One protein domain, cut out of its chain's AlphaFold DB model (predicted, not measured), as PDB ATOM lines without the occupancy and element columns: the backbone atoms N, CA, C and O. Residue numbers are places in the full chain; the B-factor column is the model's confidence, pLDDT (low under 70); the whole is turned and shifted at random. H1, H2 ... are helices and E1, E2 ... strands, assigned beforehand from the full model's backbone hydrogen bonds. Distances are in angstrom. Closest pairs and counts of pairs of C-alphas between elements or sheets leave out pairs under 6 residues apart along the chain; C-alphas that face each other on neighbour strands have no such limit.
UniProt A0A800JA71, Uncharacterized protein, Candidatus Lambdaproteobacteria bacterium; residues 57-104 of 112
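This is residues 57 to 104 of the 112 residues of an uncharacterized protein of Candidatus Lambdaproteobacteria bacterium (UniProt A0A800JA71). A narrow parallel sheet of two strands, E1 beside E2, has helix H1 packed over one face and short helix H2 beyond the end of E2; residues 57 to 60 form a tail at the opposite end. The 48 printed residues include, in order, E1, H1, E2 and H2. The class is mixed; the whole is a loose rod, radius of gyration of the C-alphas 12.1 A, spanning 41 by 16 by 11 A.

E1, residues 66 to 70, and E2, residues 94 to 98, are parallel at 19 degrees; N 67 and O 94, 2.9 A apart, are within hydrogen-bond range. H1, residues 77 to 89, completes a strand-helix-strand unit, parallel strands with a helix between, its crossover right-handed. The closest C-alphas of H1 and E2 are those of Ser 84 and Val 95, 6.2 A; of H1 and E1, those of Ser 84 and Thr 69, 6.6 A. H2, residues 101 to 104, is close to H1 but not clearly touching: the closest C-alphas, Gly 77 and Leu 103, are 6.5 A apart. Every O i to N i+4 pair in H1 is within hydrogen-bond range; H2 is too short for one.

E1, 13.3 A long, begins at C-alpha 66 (-55.139, 70.687, 2.487). H1 measures 18.8 A, E2 13.4 A and H2 5.3 A, ending at C-alpha 104 (-38.336, 79.240, 4.422).

The farthest C-alphas, Pro 57 and Ala 74, are 41.3 A apart. The printed part has no cut, no link is long, and no printed residue is under pLDDT 70.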
ATOM      1  N   PRO A  57     -61.469  53.650   4.972       83.69
ATOM      2  CA  PRO A  57     -60.250  52.860   4.754       83.69
ATOM      3  C   PRO A  57     -59.510  53.154   3.440       83.69
ATOM      4  O   PRO A  57     -58.310  52.919   3.347       83.69
ATOM      5  N   ASP A  58     -60.216  53.655   2.429       87.38
ATOM      6  CA  ASP A  58     -59.693  54.026   1.112       87.38
ATOM      7  C   ASP A  58     -59.302  55.514   1.012       87.38
ATOM      8  O   ASP A  58     -58.880  55.986  -0.048       87.38
ATOM      9  N   ALA A  59     -59.404  56.263   2.116       83.44
ATOM     10  CA  ALA A  59     -59.045  57.671   2.156       83.44
ATOM     11  C   ALA A  59     -57.548  57.876   1.876       83.44
ATOM     12  O   ALA A  59     -56.673  57.243   2.470       83.44
ATOM     13  N   HIS A  60     -57.239  58.837   1.008       83.38
ATOM     14  CA  HIS A  60     -55.872  59.241   0.688       83.38
ATOM     15  C   HIS A  60     -55.614  60.680   1.149       83.38
ATOM     16  O   HIS A  60     -56.515  61.397   1.574       83.38
ATOM     17  N   LYS A  61     -54.372  61.159   1.008       79.31
ATOM     18  CA  LYS A  61     -53.951  62.520   1.416       79.31
ATOM     19  C   LYS A  61     -54.812  63.677   0.873       79.31
ATOM     20  O   LYS A  61     -54.703  64.787   1.368       79.31
ATOM     21  N   GLY A  62     -55.606  63.442  -0.174       80.12
ATOM     22  CA  GLY A  62     -56.518  64.440  -0.744       80.12
ATOM     23  C   GLY A  62     -57.896  64.443  -0.076       80.12
ATOM     24  O   GLY A  62     -58.529  65.488  -0.004       80.12
ATOM     25  N   SER A  63     -58.329  63.300   0.462       84.62
ATOM     26  CA  SER A  63     -59.618  63.131   1.141       84.62
ATOM     27  C   SER A  63     -59.670  63.872   2.481       84.62
ATOM     28  O   SER A  63     -60.737  64.300   2.902       84.62
ATOM     29  N   SER A  64     -58.518  64.065   3.130       86.38
ATOM     30  CA  SER A  64     -58.408  64.738   4.433       86.38
ATOM     31  C   SER A  64     -58.083  66.238   4.343       86.38
ATOM     32  O   SER A  64     -57.621  66.834   5.317       86.38
ATOM     33  N   GLY A  65     -58.277  66.846   3.169       90.00
ATOM     34  CA  GLY A  65     -58.078  68.278   2.943       90.00
ATOM     35  C   GLY A  65     -56.617  68.747   2.938       90.00
ATOM     36  O   GLY A  65     -55.677  68.009   3.250       90.00
ATOM     37  N   HIS A  66     -56.436  70.016   2.571       94.38
ATOM     38  CA  HIS A  66     -55.139  70.687   2.487       94.38
ATOM     39  C   HIS A  66     -55.192  72.012   3.249       94.38
ATOM     40  O   HIS A  66     -55.970  72.899   2.911       94.38
ATOM     41  N   VAL A  67     -54.369  72.138   4.290       95.00
ATOM     42  CA  VAL A  67     -54.300  73.329   5.146       95.00
ATOM     43  C   VAL A  67     -53.157  74.245   4.708       95.00
ATOM     44  O   VAL A  67     -52.040  73.786   4.475       95.00
ATOM     45  N   LEU A  68     -53.413  75.552   4.660       95.00
ATOM     46  CA  LEU A  68     -52.392  76.592   4.535       95.00
ATOM     47  C   LEU A  68     -52.225  77.293   5.885       95.00
ATOM     48  O   LEU A  68     -53.184  77.856   6.409       95.00
ATOM     49  N   THR A  69     -51.017  77.291   6.442       93.56
ATOM     50  CA  THR A  69     -50.694  78.078   7.636       93.56
ATOM     51  C   THR A  69     -50.023  79.385   7.223       93.56
ATOM     52  O   THR A  69     -49.105  79.383   6.407       93.56
ATOM     53  N   VAL A  70     -50.472  80.510   7.781       94.12
ATOM     54  CA  VAL A  70     -49.859  81.834   7.577       94.12
ATOM     55  C   VAL A  70     -49.412  82.335   8.937       94.12
ATOM     56  O   VAL A  70     -50.221  82.778   9.749       94.12
ATOM     57  N   CYS A  71     -48.134  82.151   9.238       89.69
ATOM     58  CA  CYS A  71     -47.598  82.408  10.568       89.69
ATOM     59  C   CYS A  71     -46.072  82.542  10.527       89.69
ATOM     60  O   CYS A  71     -45.458  82.434   9.468       89.69
ATOM     61  N   ALA A  72     -45.484  82.743  11.706       90.38
ATOM     62  CA  ALA A  72     -44.082  83.084  11.926       90.38
ATOM     63  C   ALA A  72     -43.691  84.514  11.519       90.38
ATOM     64  O   ALA A  72     -44.384  85.234  10.808       90.38
ATOM     65  N   SER A  73     -42.542  84.909  12.047       88.75
ATOM     66  CA  SER A  73     -41.839  86.164  11.813       88.75
ATOM     67  C   SER A  73     -40.349  85.918  12.078       88.75
ATOM     68  O   SER A  73     -39.955  84.799  12.439       88.75
ATOM     69  N   ALA A  74     -39.505  86.938  11.905       87.12
ATOM     70  CA  ALA A  74     -38.087  86.841  12.244       87.12
ATOM     71  C   ALA A  74     -37.908  86.362  13.700       87.12
ATOM     72  O   ALA A  74     -38.445  86.952  14.633       87.12
ATOM     73  N   GLY A  75     -37.193  85.249  13.887       84.19
ATOM     74  CA  GLY A  75     -36.989  84.623  15.200       84.19
ATOM     75  C   GLY A  75     -38.159  83.777  15.732       84.19
ATOM     76  O   GLY A  75     -37.982  83.082  16.726       84.19
ATOM     77  N   MET A  76     -39.323  83.751  15.068       89.25
ATOM     78  CA  MET A  76     -40.508  82.981  15.496       89.25
ATOM     79  C   MET A  76     -40.849  81.800  14.576       89.25
ATOM     80  O   MET A  76     -42.004  81.382  14.482       89.25
ATOM     81  N   GLY A  77     -39.859  81.214  13.897       87.88
ATOM     82  CA  GLY A  77     -40.116  80.111  12.962       87.88
ATOM     83  C   GLY A  77     -40.668  78.832  13.578       87.88
ATOM     84  O   GLY A  77     -41.383  78.085  12.910       87.88
ATOM     85  N   GLY A  78     -40.439  78.625  14.877       89.88
ATOM     86  CA  GLY A  78     -41.050  77.524  15.621       89.88
ATOM     87  C   GLY A  78     -42.581  77.534  15.553       89.88
ATOM     88  O   GLY A  78     -43.182  76.465  15.482       89.88
ATOM     89  N   ALA A  79     -43.211  78.714  15.476       91.75
ATOM     90  CA  ALA A  79     -44.664  78.834  15.369       91.75
ATOM     91  C   ALA A  79     -45.207  78.140  14.108       91.75
ATOM     92  O   ALA A  79     -46.182  77.394  14.192       91.75
ATOM     93  N   ALA A  80     -44.534  78.304  12.962       92.75
ATOM     94  CA  ALA A  80     -44.935  77.657  11.714       92.75
ATOM     95  C   ALA A  80     -44.761  76.139  11.749       92.75
ATOM     96  O   ALA A  80     -45.634  75.407  11.276       92.75
ATOM     97  N   SER A  81     -43.678  75.655  12.361       91.81
ATOM     98  CA  SER A  81     -43.446  74.218  12.537       91.81
ATOM     99  C   SER A  81     -44.502  73.575  13.445       91.81
ATOM    100  O   SER A  81     -45.073  72.536  13.101       91.81
ATOM    101  N   LEU A  82     -44.826  74.220  14.573       93.62
ATOM    102  CA  LEU A  82     -45.822  73.733  15.530       93.62
ATOM    103  C   LEU A  82     -47.233  73.742  14.941       93.62
ATOM    104  O   LEU A  82     -47.920  72.727  15.022       93.62
ATOM    105  N   ALA A  83     -47.644  74.843  14.307       94.38
ATOM    106  CA  ALA A  83     -48.956  74.947  13.673       94.38
ATOM    107  C   ALA A  83     -49.124  73.901  12.562       94.38
ATOM    108  O   ALA A  83     -50.131  73.194  12.516       94.38
ATOM    109  N   SER A  84     -48.107  73.740  11.708       94.31
ATOM    110  CA  SER A  84     -48.168  72.785  10.596       94.31
ATOM    111  C   SER A  84     -48.182  71.334  11.085       94.31
ATOM    112  O   SER A  84     -48.961  70.515  10.598       94.31
ATOM    113  N   SER A  85     -47.375  71.020  12.102       93.94
ATOM    114  CA  SER A  85     -47.364  69.698  12.738       93.94
ATOM    115  C   SER A  85     -48.676  69.397  13.464       93.94
ATOM    116  O   SER A  85     -49.153  68.265  13.424       93.94
ATOM    117  N   GLY A  86     -49.262  70.400  14.124       94.75
ATOM    118  CA  GLY A  86     -50.573  70.310  14.761       94.75
ATOM    119  C   GLY A  86     -51.657  69.959  13.748       94.75
ATOM    120  O   GLY A  86     -52.364  68.981  13.947       94.75
ATOM    121  N   ALA A  87     -51.707  70.663  12.613       93.81
ATOM    122  CA  ALA A  87     -52.665  70.383  11.545       93.81
ATOM    123  C   ALA A  87     -52.550  68.946  10.998       93.81
ATOM    124  O   ALA A  87     -53.567  68.268  10.843       93.81
ATOM    125  N   LEU A  88     -51.329  68.440  10.771       92.12
ATOM    126  CA  LEU A  88     -51.115  67.044  10.355       92.12
ATOM    127  C   LEU A  88     -51.612  66.043  11.411       92.12
ATOM    128  O   LEU A  88     -52.287  65.071  11.074       92.12
ATOM    129  N   LYS A  89     -51.318  66.289  12.693       93.00
ATOM    130  CA  LYS A  89     -51.765  65.436  13.810       93.00
ATOM    131  C   LYS A  89     -53.282  65.477  14.013       93.00
ATOM    132  O   LYS A  89     -53.868  64.448  14.324       93.00
ATOM    133  N   SER A  90     -53.912  66.627  13.779       92.69
ATOM    134  CA  SER A  90     -55.371  66.802  13.768       92.69
ATOM    135  C   SER A  90     -56.040  66.188  12.536       92.69
ATOM    136  O   SER A  90     -57.260  66.094  12.481       92.69
ATOM    137  N   GLY A  91     -55.248  65.729  11.564       90.56
ATOM    138  CA  GLY A  91     -55.708  64.873  10.488       90.56
ATOM    139  C   GLY A  91     -55.750  65.491   9.103       90.56
ATOM    140  O   GLY A  91     -56.286  64.836   8.214       90.56
ATOM    141  N   ALA A  92     -55.169  66.675   8.900       92.94
ATOM    142  CA  ALA A  92     -54.981  67.236   7.566       92.94
ATOM    143  C   ALA A  92     -54.155  66.283   6.687       92.94
ATOM    144  O   ALA A  92     -53.140  65.735   7.123       92.94
ATOM    145  N   GLY A  93     -54.572  66.101   5.436       91.44
ATOM    146  CA  GLY A  93     -53.874  65.224   4.495       91.44
ATOM    147  C   GLY A  93     -52.615  65.857   3.902       91.44
ATOM    148  O   GLY A  93     -51.639  65.161   3.608       91.44
ATOM    149  N   LEU A  94     -52.610  67.185   3.772       92.62
ATOM    150  CA  LEU A  94     -51.454  67.980   3.374       92.62
ATOM    151  C   LEU A  94     -51.451  69.321   4.111       92.62
ATOM    152  O   LEU A  94     -52.507  69.884   4.406       92.62
ATOM    153  N   VAL A  95     -50.259  69.852   4.375       93.50
ATOM    154  CA  VAL A  95     -50.087  71.183   4.961       93.50
ATOM    155  C   VAL A  95     -49.021  71.951   4.192       93.50
ATOM    156  O   VAL A  95     -47.941  71.427   3.926       93.50
ATOM    157  N   THR A  96     -49.323  73.199   3.850       93.31
ATOM    158  CA  THR A  96     -48.371  74.160   3.289       93.31
ATOM    159  C   THR A  96     -48.168  75.290   4.286       93.31
ATOM    160  O   THR A  96     -49.139  75.847   4.789       93.31
ATOM    161  N   ALA A  97     -46.913  75.637   4.560       92.62
ATOM    162  CA  ALA A  97     -46.570  76.768   5.413       92.62
ATOM    163  C   ALA A  97     -46.177  77.978   4.561       92.62
ATOM    164  O   ALA A  97     -45.225  77.918   3.783       92.62
ATOM    165  N   CYS A  98     -46.909  79.074   4.724       92.75
ATOM    166  CA  CYS A  98     -46.567  80.384   4.196       92.75
ATOM    167  C   CYS A  98     -45.846  81.175   5.288       92.75
ATOM    168  O   CYS A  98     -46.451  81.569   6.288       92.75
ATOM    169  N   VAL A  99     -44.548  81.394   5.086       92.44
ATOM    170  CA  VAL A  99     -43.655  82.095   6.016       92.44
ATOM    171  C   VAL A  99     -42.813  83.134   5.269       92.44
ATOM    172  O   VAL A  99     -42.684  83.024   4.045       92.44
ATOM    173  N   PRO A 100     -42.204  84.109   5.970       90.81
ATOM    174  CA  PRO A 100     -41.224  85.013   5.367       90.81
ATOM    175  C   PRO A 100     -40.092  84.257   4.655       90.81
ATOM    176  O   PRO A 100     -39.664  83.187   5.106       90.81
ATOM    177  N   SER A 101     -39.603  84.810   3.542       87.06
ATOM    178  CA  SER A 101     -38.589  84.197   2.669       87.06
ATOM    179  C   SER A 101     -37.334  83.769   3.417       87.06
ATOM    180  O   SER A 101     -36.786  82.702   3.146       87.06
ATOM    181  N   GLU A 102     -36.922  84.576   4.388       86.06
ATOM    182  CA  GLU A 102     -35.706  84.413   5.184       86.06
ATOM    183  C   GLU A 102     -35.778  83.167   6.073       86.06
ATOM    184  O   GLU A 102     -34.760  82.618   6.477       86.06
ATOM    185  N   LEU A 103     -36.994  82.713   6.386       85.38
ATOM    186  CA  LEU A 103     -37.240  81.590   7.278       85.38
ATOM    187  C   LEU A 103     -37.537  80.286   6.527       85.38
ATOM    188  O   LEU A 103     -37.424  79.203   7.102       85.38
ATOM    189  N   ARG A 104     -37.905  80.378   5.244       81.94
ATOM    190  CA  ARG A 104     -38.336  79.240   4.422       81.94
ATOM    191  C   ARG A 104     -37.343  78.077   4.450       81.94
ATOM    192  O   ARG A 104     -37.762  76.925   4.532       81.94
TER     193      ARG A 104